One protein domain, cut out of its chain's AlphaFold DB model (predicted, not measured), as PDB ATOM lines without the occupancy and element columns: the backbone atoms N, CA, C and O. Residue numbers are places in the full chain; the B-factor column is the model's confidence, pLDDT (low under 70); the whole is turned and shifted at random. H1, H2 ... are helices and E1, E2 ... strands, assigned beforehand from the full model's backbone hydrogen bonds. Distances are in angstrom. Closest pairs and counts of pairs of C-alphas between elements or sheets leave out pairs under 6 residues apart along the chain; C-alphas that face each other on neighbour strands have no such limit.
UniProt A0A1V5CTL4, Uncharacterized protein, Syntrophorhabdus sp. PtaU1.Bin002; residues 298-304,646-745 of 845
ATOM      1  N   GLU A 298      50.859 -19.399  -9.187       87.62
ATOM      2  CA  GLU A 298      50.594 -20.838  -9.189       87.62
ATOM      3  C   GLU A 298      49.800 -21.241  -7.936       87.62
ATOM      4  O   GLU A 298      50.333 -21.248  -6.827       87.62
ATOM      5  N   PHE A 299      48.535 -21.641  -8.099       88.25
ATOM      6  CA  PHE A 299      47.665 -21.994  -6.965       88.25
ATOM      7  C   PHE A 299      47.949 -23.372  -6.361       88.25
ATOM      8  O   PHE A 299      47.411 -23.712  -5.309       88.25
ATOM      9  N   VAL A 300      48.844 -24.160  -6.963       86.00
ATOM     10  CA  VAL A 300      49.316 -25.431  -6.389       86.00
ATOM     11  C   VAL A 300      49.899 -25.252  -4.980       86.00
ATOM     12  O   VAL A 300      49.842 -26.182  -4.175       86.00
ATOM     13  N   HIS A 301      50.421 -24.063  -4.662       85.19
ATOM     14  CA  HIS A 301      50.983 -23.720  -3.351       85.19
ATOM     15  C   HIS A 301      49.936 -23.276  -2.328       85.19
ATOM     16  O   HIS A 301      50.191 -23.358  -1.131       85.19
ATOM     17  N   ASN A 302      48.741 -22.920  -2.794       89.00
ATOM     18  CA  ASN A 302      47.574 -22.629  -1.971       89.00
ATOM     19  C   ASN A 302      46.696 -23.871  -1.756       89.00
ATOM     20  O   ASN A 302      45.600 -23.758  -1.220       89.00
ATOM     21  N   VAL A 303      47.126 -25.065  -2.175       86.56
ATOM     22  CA  VAL A 303      46.405 -26.312  -1.887       86.56
ATOM     23  C   VAL A 303      46.929 -26.913  -0.589       86.56
ATOM     24  O   VAL A 303      48.121 -27.177  -0.442       86.56
ATOM     25  N   PHE A 304      46.019 -27.203   0.335       85.88
ATOM     26  CA  PHE A 304      46.314 -27.837   1.609       85.88
ATOM     27  C   PHE A 304      46.904 -29.239   1.415       85.88
ATOM     28  O   PHE A 304      46.324 -30.108   0.753       85.88
ATOM     29  N   TYR A 646      61.709 -12.980  -7.355       80.19
ATOM     30  CA  TYR A 646      62.805 -13.293  -8.266       80.19
ATOM     31  C   TYR A 646      62.650 -12.553  -9.578       80.19
ATOM     32  O   TYR A 646      61.609 -12.620 -10.232       80.19
ATOM     33  N   LYS A 647      63.751 -11.976 -10.048       80.69
ATOM     34  CA  LYS A 647      63.837 -11.468 -11.415       80.69
ATOM     35  C   LYS A 647      64.152 -12.608 -12.369       80.69
ATOM     36  O   LYS A 647      65.080 -13.391 -12.147       80.69
ATOM     37  N   SER A 648      63.400 -12.686 -13.459       76.06
ATOM     38  CA  SER A 648      63.642 -13.696 -14.483       76.06
ATOM     39  C   SER A 648      65.013 -13.497 -15.130       76.06
ATOM     40  O   SER A 648      65.366 -12.402 -15.573       76.06
ATOM     41  N   GLN A 649      65.789 -14.579 -15.240       75.69
ATOM     42  CA  GLN A 649      67.071 -14.556 -15.954       75.69
ATOM     43  C   GLN A 649      66.890 -14.362 -17.466       75.69
ATOM     44  O   GLN A 649      67.789 -13.858 -18.137       75.69
ATOM     45  N   VAL A 650      65.727 -14.767 -17.986       73.62
ATOM     46  CA  VAL A 650      65.364 -14.707 -19.407       73.62
ATOM     47  C   VAL A 650      64.740 -13.349 -19.735       73.62
ATOM     48  O   VAL A 650      65.139 -12.709 -20.704       73.62
ATOM     49  N   TYR A 651      63.816 -12.878 -18.892       73.25
ATOM     50  CA  TYR A 651      63.092 -11.620 -19.078       73.25
ATOM     51  C   TYR A 651      63.326 -10.686 -17.885       73.25
ATOM     52  O   TYR A 651      62.527 -10.630 -16.964       73.25
ATOM     53  N   LYS A 652      64.424  -9.921 -17.887       72.50
ATOM     54  CA  LYS A 652      64.857  -9.115 -16.718       72.50
ATOM     55  C   LYS A 652      63.840  -8.085 -16.201       72.50
ATOM     56  O   LYS A 652      63.979  -7.633 -15.069       72.50
ATOM     57  N   ALA A 653      62.878  -7.685 -17.033       68.75
ATOM     58  CA  ALA A 653      61.791  -6.780 -16.661       68.75
ATOM     59  C   ALA A 653      60.642  -7.486 -15.916       68.75
ATOM     60  O   ALA A 653      59.743  -6.819 -15.421       68.75
ATOM     61  N   THR A 654      60.671  -8.816 -15.859       71.25
ATOM     62  CA  THR A 654      59.673  -9.656 -15.206       71.25
ATOM     63  C   THR A 654      60.169 -10.102 -13.835       71.25
ATOM     64  O   THR A 654      61.269 -10.656 -13.709       71.25
ATOM     65  N   GLU A 655      59.326  -9.904 -12.828       77.50
ATOM     66  CA  GLU A 655      59.525 -10.343 -11.452       77.50
ATOM     67  C   GLU A 655      58.402 -11.305 -11.052       77.50
ATOM     68  O   GLU A 655      57.233 -11.057 -11.333       77.50
ATOM     69  N   THR A 656      58.758 -12.427 -10.433       77.50
ATOM     70  CA  THR A 656      57.815 -13.455  -9.983       77.50
ATOM     71  C   THR A 656      58.016 -13.699  -8.495       77.50
ATOM     72  O   THR A 656      59.153 -13.844  -8.056       77.50
ATOM     73  N   THR A 657      56.928 -13.781  -7.732       83.44
ATOM     74  CA  THR A 657      56.967 -14.042  -6.285       83.44
ATOM     75  C   THR A 657      56.661 -15.504  -5.985       83.44
ATOM     76  O   THR A 657      55.711 -16.070  -6.521       83.44
ATOM     77  N   ASP A 658      57.445 -16.114  -5.102       82.94
ATOM     78  CA  ASP A 658      57.239 -17.487  -4.648       82.94
ATOM     79  C   ASP A 658      56.623 -17.564  -3.266       82.94
ATOM     80  O   ASP A 658      57.212 -17.138  -2.272       82.94
ATOM     81  N   PHE A 659      55.453 -18.186  -3.224       82.56
ATOM     82  CA  PHE A 659      54.645 -18.346  -2.025       82.56
ATOM     83  C   PHE A 659      54.787 -19.733  -1.372       82.56
ATOM     84  O   PHE A 659      54.099 -20.029  -0.398       82.56
ATOM     85  N   ARG A 660      55.692 -20.606  -1.849       80.00
ATOM     86  CA  ARG A 660      55.859 -21.995  -1.356       80.00
ATOM     87  C   ARG A 660      56.195 -22.123   0.126       80.00
ATOM     88  O   ARG A 660      56.066 -23.219   0.683       80.00
ATOM     89  N   TYR A 661      56.646 -21.036   0.740       83.12
ATOM     90  CA  TYR A 661      57.166 -20.987   2.102       83.12
ATOM     91  C   TYR A 661      56.079 -21.018   3.181       83.12
ATOM     92  O   TYR A 661      56.328 -21.440   4.308       83.12
ATOM     93  N   ALA A 662      54.842 -20.680   2.824       80.44
ATOM     94  CA  ALA A 662      53.728 -20.599   3.758       80.44
ATOM     95  C   ALA A 662      53.306 -21.926   4.399       80.44
ATOM     96  O   ALA A 662      52.759 -21.926   5.496       80.44
ATOM     97  N   GLY A 663      53.542 -23.061   3.739       83.31
ATOM     98  CA  GLY A 663      53.079 -24.354   4.240       83.31
ATOM     99  C   GLY A 663      51.549 -24.475   4.335       83.31
ATOM    100  O   GLY A 663      50.786 -23.705   3.764       83.31
ATOM    101  N   SER A 664      51.085 -25.492   5.055       84.94
ATOM    102  CA  SER A 664      49.678 -25.759   5.349       84.94
ATOM    103  C   SER A 664      49.422 -25.552   6.839       84.94
ATOM    104  O   SER A 664      49.655 -26.448   7.655       84.94
ATOM    105  N   VAL A 665      48.961 -24.352   7.189       77.12
ATOM    106  CA  VAL A 665      48.667 -23.945   8.570       77.12
ATOM    107  C   VAL A 665      47.175 -23.837   8.832       77.12
ATOM    108  O   VAL A 665      46.376 -23.613   7.925       77.12
ATOM    109  N   ALA A 666      46.800 -23.991  10.100       72.25
ATOM    110  CA  ALA A 666      45.451 -23.682  10.543       72.25
ATOM    111  C   ALA A 666      45.185 -22.180  10.375       72.25
ATOM    112  O   ALA A 666      46.011 -21.361  10.778       72.25
ATOM    113  N   VAL A 667      44.034 -21.824   9.803       72.25
ATOM    114  CA  VAL A 667      43.628 -20.416   9.691       72.25
ATOM    115  C   VAL A 667      43.270 -19.889  11.076       72.25
ATOM    116  O   VAL A 667      42.451 -20.492  11.784       72.25
ATOM    117  N   ASP A 668      43.868 -18.753  11.428       72.06
ATOM    118  CA  ASP A 668      43.506 -17.952  12.588       72.06
ATOM    119  C   ASP A 668      42.525 -16.853  12.160       72.06
ATOM    120  O   ASP A 668      42.834 -15.995  11.332       72.06
ATOM    121  N   THR A 669      41.319 -16.875  12.727       72.94
ATOM    122  CA  THR A 669      40.271 -15.893  12.424       72.94
ATOM    123  C   THR A 669      40.598 -14.495  12.946       72.94
ATOM    124  O   THR A 669      40.005 -13.532  12.478       72.94
ATOM    125  N   GLN A 670      41.516 -14.369  13.910       69.88
ATOM    126  CA  GLN A 670      41.957 -13.070  14.425       69.88
ATOM    127  C   GLN A 670      42.928 -12.366  13.471       69.88
ATOM    128  O   GLN A 670      43.117 -11.156  13.564       69.88
ATOM    129  N   ASN A 671      43.523 -13.105  12.532       76.31
ATOM    130  CA  ASN A 671      44.467 -12.573  11.564       76.31
ATOM    131  C   ASN A 671      43.752 -11.944  10.365       76.31
ATOM    132  O   ASN A 671      43.747 -12.488   9.261       76.31
ATOM    133  N   THR A 672      43.104 -10.802  10.597       81.25
ATOM    134  CA  THR A 672      42.318 -10.110   9.567       81.25
ATOM    135  C   THR A 672      43.176  -9.740   8.364       81.25
ATOM    136  O   THR A 672      42.766 -10.014   7.247       81.25
ATOM    137  N   VAL A 673      44.401  -9.252   8.583       84.50
ATOM    138  CA  VAL A 673      45.326  -8.857   7.507       84.50
ATOM    139  C   VAL A 673      45.656 -10.033   6.589       84.50
ATOM    140  O   VAL A 673      45.595  -9.894   5.374       84.50
ATOM    141  N   LYS A 674      45.973 -11.213   7.137       84.06
ATOM    142  CA  LYS A 674      46.239 -12.412   6.325       84.06
ATOM    143  C   LYS A 674      44.976 -12.935   5.635       84.06
ATOM    144  O   LYS A 674      45.058 -13.429   4.516       84.06
ATOM    145  N   ASN A 675      43.821 -12.835   6.292       83.81
ATOM    146  CA  ASN A 675      42.540 -13.298   5.752       83.81
ATOM    147  C   ASN A 675      41.988 -12.382   4.649       83.81
ATOM    148  O   ASN A 675      41.352 -12.882   3.727       83.81
ATOM    149  N   GLU A 676      42.265 -11.080   4.704       85.69
ATOM    150  CA  GLU A 676      41.933 -10.101   3.659       85.69
ATOM    151  C   GLU A 676      42.694 -10.355   2.354       85.69
ATOM    152  O   GLU A 676      42.216  -9.965   1.296       85.69
ATOM    153  N   LEU A 677      43.829 -11.063   2.405       87.19
ATOM    154  CA  LEU A 677      44.550 -11.477   1.201       87.19
ATOM    155  C   LEU A 677      43.842 -12.596   0.437       87.19
ATOM    156  O   LEU A 677      44.291 -12.921  -0.653       87.19
ATOM    157  N   HIS A 678      42.792 -13.215   0.984       85.25
ATOM    158  CA  HIS A 678      42.104 -14.322   0.327       85.25
ATOM    159  C   HIS A 678      41.648 -13.926  -1.083       85.25
ATOM    160  O   HIS A 678      40.816 -13.036  -1.252       85.25
ATOM    161  N   GLY A 679      42.180 -14.624  -2.086       79.81
ATOM    162  CA  GLY A 679      41.886 -14.350  -3.489       79.81
ATOM    163  C   GLY A 679      42.749 -13.278  -4.169       79.81
ATOM    164  O   GLY A 679      42.777 -13.195  -5.402       79.81
ATOM    165  N   GLU A 680      43.521 -12.522  -3.400       86.50
ATOM    166  CA  GLU A 680      44.473 -11.539  -3.911       86.50
ATOM    167  C   GLU A 680      45.777 -12.205  -4.385       86.50
ATOM    168  O   GLU A 680      46.074 -13.379  -4.101       86.50
ATOM    169  N   PHE A 681      46.596 -11.454  -5.127       87.69
ATOM    170  CA  PHE A 681      47.882 -11.954  -5.625       87.69
ATOM    171  C   PHE A 681      48.796 -12.388  -4.474       87.69
ATOM    172  O   PHE A 681      49.487 -13.403  -4.568       87.69
ATOM    173  N   GLU A 682      48.731 -11.686  -3.351       88.44
ATOM    174  CA  GLU A 682      49.545 -11.916  -2.169       88.44
ATOM    175  C   GLU A 682      49.008 -13.049  -1.267       88.44
ATOM    176  O   GLU A 682      49.632 -13.352  -0.253       88.44
ATOM    177  N   ASP A 683      47.907 -13.731  -1.625       88.12
ATOM    178  CA  ASP A 683      47.394 -14.878  -0.856       88.12
ATOM    179  C   ASP A 683      48.398 -16.040  -0.803       88.12
ATOM    180  O   ASP A 683      48.641 -16.729  -1.796       88.12
ATOM    181  N   PHE A 684      48.946 -16.331   0.364       88.44
ATOM    182  CA  PHE A 684      49.831 -17.477   0.560       88.44
ATOM    183  C   PHE A 684      49.197 -18.566   1.431       88.44
ATOM    184  O   PHE A 684      49.873 -19.516   1.820       88.44
ATOM    185  N   GLN A 685      47.914 -18.447   1.778       86.88
ATOM    186  CA  GLN A 685      47.239 -19.436   2.610       86.88
ATOM    187  C   GLN A 685      46.912 -20.704   1.817       86.88
ATOM    188  O   GLN A 685      46.760 -20.685   0.595       86.88
ATOM    189  N   ALA A 686      46.796 -21.822   2.534       87.00
ATOM    190  CA  ALA A 686      46.460 -23.110   1.950       87.00
ATOM    191  C   ALA A 686      45.000 -23.490   2.236       87.00
ATOM    192  O   ALA A 686      44.564 -23.512   3.388       87.00
ATOM    193  N   TYR A 687      44.282 -23.865   1.183       85.94
ATOM    194  CA  TYR A 687      42.857 -24.169   1.160       85.94
ATOM    195  C   TYR A 687      42.598 -25.588   0.667       85.94
ATOM    196  O   TYR A 687      43.450 -26.248   0.064       85.94
ATOM    197  N   THR A 688      41.402 -26.100   0.930       82.25
ATOM    198  CA  THR A 688      40.977 -27.386   0.378       82.25
ATOM    199  C   THR A 688      40.937 -27.352  -1.143       82.25
ATOM    200  O   THR A 688      40.613 -26.335  -1.738       82.25
ATOM    201  N   TYR A 689      41.258 -28.487  -1.759       80.69
ATOM    202  CA  TYR A 689      41.305 -28.611  -3.212       80.69
ATOM    203  C   TYR A 689      39.918 -28.419  -3.842       80.69
ATOM    204  O   TYR A 689      38.995 -29.188  -3.554       80.69
ATOM    205  N   ASP A 690      39.809 -27.468  -4.766       81.44
ATOM    206  CA  ASP A 690      38.598 -27.242  -5.547       81.44
ATOM    207  C   ASP A 690      38.419 -28.332  -6.609       81.44
ATOM    208  O   ASP A 690      39.271 -28.561  -7.469       81.44
ATOM    209  N   THR A 691      37.267 -29.000  -6.593       76.12
ATOM    210  CA  THR A 691      36.931 -30.038  -7.588       76.12
ATOM    211  C   THR A 691      36.187 -29.490  -8.809       76.12
ATOM    212  O   THR A 691      36.041 -30.190  -9.815       76.12
ATOM    213  N   GLY A 692      35.722 -28.239  -8.742       74.88
ATOM    214  CA  GLY A 692      35.013 -27.566  -9.824       74.88
ATOM    215  C   GLY A 692      35.927 -27.103 -10.963       74.88
ATOM    216  O   GLY A 692      37.148 -27.045 -10.850       74.88
ATOM    217  N   ARG A 693      35.317 -26.758 -12.105       76.12
ATOM    218  CA  ARG A 693      36.021 -26.292 -13.320       76.12
ATOM    219  C   ARG A 693      35.638 -24.876 -13.764       76.12
ATOM    220  O   ARG A 693      36.144 -24.422 -14.787       76.12
ATOM    221  N   LYS A 694      34.770 -24.181 -13.020       76.81
ATOM    222  CA  LYS A 694      34.402 -22.778 -13.302       76.81
ATOM    223  C   LYS A 694      35.573 -21.841 -13.001       76.81
ATOM    224  O   LYS A 694      36.465 -22.229 -12.241       76.81
ATOM    225  N   ASP A 695      35.520 -20.635 -13.562       70.81
ATOM    226  CA  ASP A 695      36.544 -19.600 -13.380       70.81
ATOM    227  C   ASP A 695      36.708 -19.204 -11.902       70.81
ATOM    228  O   ASP A 695      37.816 -18.854 -11.531       70.81
ATOM    229  N   ASP A 696      35.688 -19.383 -11.052       74.00
ATOM    230  CA  ASP A 696      35.734 -19.096  -9.600       74.00
ATOM    231  C   ASP A 696      36.352 -20.224  -8.743       74.00
ATOM    232  O   ASP A 696      36.458 -20.100  -7.529       74.00
ATOM    233  N   ASN A 697      36.736 -21.357  -9.345       79.94
ATOM    234  CA  ASN A 697      37.394 -22.457  -8.621       79.94
ATOM    235  C   ASN A 697      38.906 -22.283  -8.745       79.94
ATOM    236  O   ASN A 697      39.481 -22.759  -9.723       79.94
ATOM    237  N   TRP A 698      39.547 -21.554  -7.840       79.38
ATOM    238  CA  TRP A 698      40.948 -21.145  -7.996       79.38
ATOM    239  C   TRP A 698      41.928 -22.171  -7.425       79.38
ATOM    240  O   TRP A 698      42.969 -22.443  -8.029       79.38
ATOM    241  N   TYR A 699      41.567 -22.813  -6.315       85.12
ATOM    242  CA  TYR A 699      42.475 -23.587  -5.472       85.12
ATOM    243  C   TYR A 699      42.618 -25.030  -5.953       85.12
ATOM    244  O   TYR A 699      42.193 -25.989  -5.306       85.12
ATOM    245  N   ALA A 700      43.252 -25.200  -7.109       85.00
ATOM    246  CA  ALA A 700      43.571 -26.509  -7.664       85.00
ATOM    247  C   ALA A 700      45.022 -26.582  -8.148       85.00
ATOM    248  O   ALA A 700      45.663 -25.586  -8.475       85.00
ATOM    249  N   ARG A 701      45.550 -27.808  -8.198       84.75
ATOM    250  CA  ARG A 701      46.954 -28.092  -8.548       84.75
ATOM    251  C   ARG A 701      47.285 -27.804 -10.009       84.75
ATOM    252  O   ARG A 701      48.455 -27.685 -10.344       84.75
ATOM    253  N   ASP A 702      46.271 -27.756 -10.861       86.94
ATOM    254  CA  ASP A 702      46.376 -27.451 -12.280       86.94
ATOM    255  C   ASP A 702      46.025 -25.992 -12.607       86.94
ATOM    256  O   ASP A 702      46.032 -25.626 -13.778       86.94
ATOM    257  N   THR A 703      45.729 -25.146 -11.614       88.88
ATOM    258  CA  THR A 703      45.346 -23.748 -11.847       88.88
ATOM    259  C   THR A 703      46.536 -22.800 -11.760       88.88
ATOM    260  O   THR A 703      47.288 -22.797 -10.782       88.88
ATOM    261  N   VAL A 704      46.637 -21.919 -12.753       88.31
ATOM    262  CA  VAL A 704      47.506 -20.740 -12.737       88.31
ATOM    263  C   VAL A 704      46.632 -19.506 -12.925       88.31
ATOM    264  O   VAL A 704      45.891 -19.428 -13.905       88.31
ATOM    265  N   ALA A 705      46.695 -18.552 -11.998       86.94
ATOM    266  CA  ALA A 705      46.017 -17.273 -12.170       86.94
ATOM    267  C   ALA A 705      46.909 -16.236 -12.828       86.94
ATOM    268  O   ALA A 705      48.103 -16.141 -12.548       86.94
ATOM    269  N   MET A 706      46.277 -15.431 -13.671       87.25
ATOM    270  CA  MET A 706      46.850 -14.251 -14.286       87.25
ATOM    271  C   MET A 706      46.088 -13.030 -13.793       87.25
ATOM    272  O   MET A 706      44.927 -12.832 -14.155       87.25
ATOM    273  N   TYR A 707      46.761 -12.228 -12.980       87.38
ATOM    274  CA  TYR A 707      46.309 -10.921 -12.533       87.38
ATOM    275  C   TYR A 707      46.658  -9.925 -13.631       87.38
ATOM    276  O   TYR A 707      47.831  -9.702 -13.922       87.38
ATOM    277  N   LEU A 708      45.640  -9.408 -14.307       86.06
ATOM    278  CA  LEU A 708      45.755  -8.549 -15.476       86.06
ATOM    279  C   LEU A 708      45.362  -7.126 -15.103       86.06
ATOM    280  O   LEU A 708      44.227  -6.893 -14.685       86.06
ATOM    281  N   LYS A 709      46.258  -6.167 -15.342       84.44
ATOM    282  CA  LYS A 709      45.945  -4.746 -15.207       84.44
ATOM    283  C   LYS A 709      45.472  -4.208 -16.551       84.44
ATOM    284  O   LYS A 709      46.276  -3.967 -17.454       84.44
ATOM    285  N   ALA A 710      44.158  -4.065 -16.704       77.44
ATOM    286  CA  ALA A 710      43.582  -3.558 -17.943       77.44
ATOM    287  C   ALA A 710      43.988  -2.091 -18.174       77.44
ATOM    288  O   ALA A 710      44.049  -1.293 -17.244       77.44
ATOM    289  N   GLY A 711      44.249  -1.717 -19.428       69.06
ATOM    290  CA  GLY A 711      44.497  -0.318 -19.811       69.06
ATOM    291  C   GLY A 711      43.222   0.504 -20.041       69.06
ATOM    292  O   GLY A 711      43.300   1.664 -20.420       69.06
ATOM    293  N   THR A 712      42.043  -0.102 -19.880       68.69
ATOM    294  CA  THR A 712      40.739   0.528 -20.119       68.69
ATOM    295  C   THR A 712      39.697  -0.019 -19.151       68.69
ATOM    296  O   THR A 712      39.794  -1.170 -18.731       68.69
ATOM    297  N   GLY A 713      38.693   0.795 -18.822       69.25
ATOM    298  CA  GLY A 713      37.520   0.383 -18.051       69.25
ATOM    299  C   GLY A 713      36.373  -0.188 -18.895       69.25
ATOM    300  O   GLY A 713      35.358  -0.572 -18.323       69.25
ATOM    301  N   ASP A 714      36.491  -0.230 -20.231       73.06
ATOM    302  CA  ASP A 714      35.427  -0.724 -21.119       73.06
ATOM    303  C   ASP A 714      35.264  -2.259 -21.022       73.06
ATOM    304  O   ASP A 714      36.141  -3.002 -21.485       73.06
ATOM    305  N   PRO A 715      34.122  -2.775 -20.514       75.06
ATOM    306  CA  PRO A 715      33.880  -4.211 -20.395       75.06
ATOM    307  C   PRO A 715      33.921  -4.964 -21.733       75.06
ATOM    308  O   PRO A 715      34.294  -6.140 -21.769       75.06
ATOM    309  N   GLY A 716      33.542  -4.321 -22.842       75.12
ATOM    310  CA  GLY A 716      33.562  -4.933 -24.170       75.12
ATOM    311  C   GLY A 716      34.989  -5.189 -24.652       75.12
ATOM    312  O   GLY A 716      35.318  -6.296 -25.095       75.12
ATOM    313  N   LEU A 717      35.859  -4.189 -24.502       72.62
ATOM    314  CA  LEU A 717      37.269  -4.280 -24.877       72.62
ATOM    315  C   LEU A 717      38.036  -5.222 -23.944       72.62
ATOM    316  O   LEU A 717      38.842  -6.031 -24.414       72.62
ATOM    317  N   ILE A 718      37.710  -5.202 -22.649       79.38
ATOM    318  CA  ILE A 718      38.250  -6.141 -21.667       79.38
ATOM    319  C   ILE A 718      37.917  -7.589 -22.059       79.38
ATOM    320  O   ILE A 718      38.815  -8.426 -22.157       79.38
ATOM    321  N   ASN A 719      36.646  -7.895 -22.341       80.88
ATOM    322  CA  ASN A 719      36.221  -9.249 -22.712       80.88
ATOM    323  C   ASN A 719      36.832  -9.716 -24.038       80.88
ATOM    324  O   ASN A 719      37.237 -10.877 -24.162       80.88
ATOM    325  N   ARG A 720      36.948  -8.813 -25.017       79.19
ATOM    326  CA  ARG A 720      37.622  -9.096 -26.288       79.19
ATOM    327  C   ARG A 720      39.090  -9.461 -26.068       79.19
ATOM    328  O   ARG A 720      39.532 -10.504 -26.552       79.19
ATOM    329  N   ASN A 721      39.828  -8.641 -25.324       79.44
ATOM    330  CA  ASN A 721      41.245  -8.876 -25.046       79.44
ATOM    331  C   ASN A 721      41.455 -10.135 -24.201       79.44
ATOM    332  O   ASN A 721      42.343 -10.928 -24.505       79.44
ATOM    333  N   ARG A 722      40.580 -10.396 -23.221       82.69
ATOM    334  CA  ARG A 722      40.566 -11.654 -22.460       82.69
ATOM    335  C   ARG A 722      40.415 -12.867 -23.377       82.69
ATOM    336  O   ARG A 722      41.104 -13.865 -23.186       82.69
ATOM    337  N   GLY A 723      39.541 -12.791 -24.384       82.94
ATOM    338  CA  GLY A 723      39.370 -13.847 -25.386       82.94
ATOM    339  C   GLY A 723      40.643 -14.112 -26.196       82.94
ATOM    340  O   GLY A 723      41.033 -15.268 -26.362       82.94
ATOM    341  N   ILE A 724      41.320 -13.046 -26.633       82.06
ATOM    342  CA  ILE A 724      42.591 -13.127 -27.371       82.06
ATOM    343  C   ILE A 724      43.683 -13.759 -26.497       82.06
ATOM    344  O   ILE A 724      44.345 -14.707 -26.921       82.06
ATOM    345  N   VAL A 725      43.834 -13.279 -25.259       84.00
ATOM    346  CA  VAL A 725      44.812 -13.821 -24.307       84.00
ATOM    347  C   VAL A 725      44.519 -15.293 -24.019       84.00
ATOM    348  O   VAL A 725      45.424 -16.119 -24.090       84.00
ATOM    349  N   LYS A 726      43.259 -15.667 -23.773       84.38
ATOM    350  CA  LYS A 726      42.877 -17.067 -23.536       84.38
ATOM    351  C   LYS A 726      43.281 -17.978 -24.693       84.38
ATOM    352  O   LYS A 726      43.788 -19.068 -24.446       84.38
ATOM    353  N   GLN A 727      43.088 -17.538 -25.935       82.25
ATOM    354  CA  GLN A 727      43.502 -18.305 -27.107       82.25
ATOM    355  C   GLN A 727      45.029 -18.457 -27.177       82.25
ATOM    356  O   GLN A 727      45.518 -19.563 -27.396       82.25
ATOM    357  N   LEU A 728      45.785 -17.389 -26.913       80.31
ATOM    358  CA  LEU A 728      47.248 -17.442 -26.855       80.31
ATOM    359  C   LEU A 728      47.750 -18.428 -25.794       80.31
ATOM    360  O   LEU A 728      48.634 -19.238 -26.067       80.31
ATOM    361  N   LEU A 729      47.183 -18.379 -24.587       81.25
ATOM    362  CA  LEU A 729      47.621 -19.215 -23.470       81.25
ATOM    363  C   LEU A 729      47.508 -20.710 -23.769       81.25
ATOM    364  O   LEU A 729      48.356 -21.478 -23.321       81.25
ATOM    365  N   THR A 730      46.523 -21.121 -24.573       78.62
ATOM    366  CA  THR A 730      46.410 -22.525 -25.002       78.62
ATOM    367  C   THR A 730      47.569 -23.001 -25.882       78.62
ATOM    368  O   THR A 730      47.799 -24.203 -25.969       78.62
ATOM    369  N   GLU A 731      48.318 -22.086 -26.504       76.62
ATOM    370  CA  GLU A 731      49.484 -22.410 -27.335       76.62
ATOM    371  C   GLU A 731      50.796 -22.401 -26.535       76.62
ATOM    372  O   GLU A 731      51.742 -23.098 -26.905       76.62
ATOM    373  N   ILE A 732      50.870 -21.627 -25.441       79.25
ATOM    374  CA  ILE A 732      52.119 -21.404 -24.692       79.25
ATOM    375  C   ILE A 732      52.179 -22.068 -23.312       79.25
ATOM    376  O   ILE A 732      53.271 -22.204 -22.752       79.25
ATOM    377  N   MET A 733      51.040 -22.470 -22.748       82.81
ATOM    378  CA  MET A 733      50.997 -23.177 -21.469       82.81
ATOM    379  C   MET A 733      50.949 -24.698 -21.664       82.81
ATOM    380  O   MET A 733      50.431 -25.181 -22.672       82.81
ATOM    381  N   PRO A 734      51.458 -25.486 -20.698       82.94
ATOM    382  CA  PRO A 734      51.301 -26.933 -20.731       82.94
ATOM    383  C   PRO A 734      49.821 -27.328 -20.766       82.94
ATOM    384  O   PRO A 734      49.008 -26.755 -20.050       82.94
ATOM    385  N   ILE A 735      49.480 -28.374 -21.526       80.94
ATOM    386  CA  ILE A 735      48.088 -28.839 -21.712       80.94
ATOM    387  C   ILE A 735      47.360 -29.191 -20.404       80.94
ATOM    388  O   ILE A 735      46.136 -29.177 -20.346       80.94
ATOM    389  N   GLN A 736      48.121 -29.531 -19.363       82.19
ATOM    390  CA  GLN A 736      47.595 -29.899 -18.051       82.19
ATOM    391  C   GLN A 736      47.251 -28.674 -17.195       82.19
ATOM    392  O   GLN A 736      46.673 -28.853 -16.136       82.19
ATOM    393  N   VAL A 737      47.643 -27.463 -17.609       86.62
ATOM    394  CA  VAL A 737      47.489 -26.229 -16.835       86.62
ATOM    395  C   VAL A 737      46.283 -25.444 -17.336       86.62
ATOM    396  O   VAL A 737      46.103 -25.223 -18.534       86.62
ATOM    397  N   ARG A 738      45.463 -24.982 -16.398       86.31
ATOM    398  CA  ARG A 738      44.287 -24.152 -16.631       86.31
ATOM    399  C   ARG A 738      44.577 -22.702 -16.222       86.31
ATOM    400  O   ARG A 738      44.849 -22.469 -15.044       86.31
ATOM    401  N   PRO A 739      44.454 -21.728 -17.141       87.06
ATOM    402  CA  PRO A 739      44.531 -20.318 -16.787       87.06
ATOM    403  C   PRO A 739      43.212 -19.837 -16.179       87.06
ATOM    404  O   PRO A 739      42.140 -20.114 -16.726       87.06
ATOM    405  N   VAL A 740      43.301 -19.067 -15.101       86.88
ATOM    406  CA  VAL A 740      42.209 -18.256 -14.550       86.88
ATOM    407  C   VAL A 740      42.608 -16.786 -14.651       86.88
ATOM    408  O   VAL A 740      43.776 -16.446 -14.484       86.88
ATOM    409  N   PHE A 741      41.656 -15.914 -14.969       85.56
ATOM    410  CA  PHE A 741      41.911 -14.487 -15.156       85.56
ATOM    411  C   PHE A 741      41.314 -13.688 -14.009       85.56
ATOM    412  O   PHE A 741      40.107 -13.760 -13.787       85.56
ATOM    413  N   VAL A 742      42.146 -12.887 -13.353       83.62
ATOM    414  CA  VAL A 742      41.727 -11.883 -12.375       83.62
ATOM    415  C   VAL A 742      42.010 -10.526 -13.000       83.62
ATOM    416  O   VAL A 742      43.138 -10.257 -13.402       83.62
ATOM    417  N   ILE A 743      40.984  -9.697 -13.181       80.12
ATOM    418  CA  ILE A 743      41.132  -8.392 -13.830       80.12
ATOM    419  C   ILE A 743      41.132  -7.337 -12.737       80.12
ATOM    420  O   ILE A 743      40.111  -7.118 -12.091       80.12
ATOM    421  N   GLU A 744      42.281  -6.706 -12.541       76.12
ATOM    422  CA  GLU A 744      42.428  -5.605 -11.602       76.12
ATOM    423  C   GLU A 744      41.804  -4.350 -12.223       76.12
ATOM    424  O   GLU A 744      42.081  -3.995 -13.376       76.12
ATOM    425  N   THR A 745      40.915  -3.697 -11.477       61.22
ATOM    426  CA  THR A 745      40.230  -2.482 -11.917       61.22
ATOM    427  C   THR A 745      41.228  -1.349 -12.147       61.22
ATOM    428  O   THR A 745      42.138  -1.118 -11.352       61.22
TER     429      THR A 745
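This is residues 298 to 304 and 646 to 745 of the 845 residues of an uncharacterized protein of Syntrophorhabdus sp. PtaU1.Bin002 (UniProt A0A1V5CTL4). A parallel two-stranded ribbon, E2 beside E3, forms the middle; the long helix H3 joins the strands and packs on E3 on one side, while the loops of residues 677 to 702 and short H1 lie toward the other. Short E1 and H2 are set away from the ribbon, and residues 668 to 673 stick out. Look for 107 residues in the order H1, E1, H2, E2, H3, E3, mixed helices and strands, under half of the residues being in named elements. The whole is only just compact, close to loose, with a radius of gyration of the C-alphas of 15.3 A and spans of 40 by 34 by 27 A.

Start at H1, residues 299 to 302, and E2, residues 703 to 709: their closest C-alphas, Phe 299 and Thr 703, are 5.7 A apart. Next find E1, residues 655 to 658, which pairs with no named strand; residues 646 to 647 pair antiparallel with its residues 655 to 656. H2, residues 672 to 676, is apart from H1 and E1. E3, residues 738 to 744, is E2's parallel neighbour at 26 degrees; look for N 706 and O 740 at 2.8 A. H3, residues 715 to 732, makes with E2 and E3 a strand-helix-strand unit, two parallel strands joined through a helix, with a right-handed crossover. The closest C-alphas of H3 and E3, Leu 729 and Pro 739, are 7.4 A apart. In H2 every O i to N i+4 pair is within hydrogen-bond range, in H3 13 of 14; H1 is too short for one.

Find C-alpha 299 at (47.665, -21.994, -6.965), where H1 begins, 5.0 A long. E1 measures 10.1 A and H2 5.9 A. E2 runs 19.3 A from C-alpha 703 at (45.346, -23.748, -11.847). H3 runs 25.4 A, and E3, 19.3 A, ends at C-alpha 744, (42.428, -5.605, -11.602).

The C-alphas farthest apart, Gln 670 and Glu 731, are 43.4 A apart. Residues 305 to 645 are not printed, and C-alphas 304 and 646 lie 24.1 A apart across the cut. The links E1 to H2 and H2 to E2 are long. Confidence is under 70 at residues 653, 670, 711 to 713 and 745.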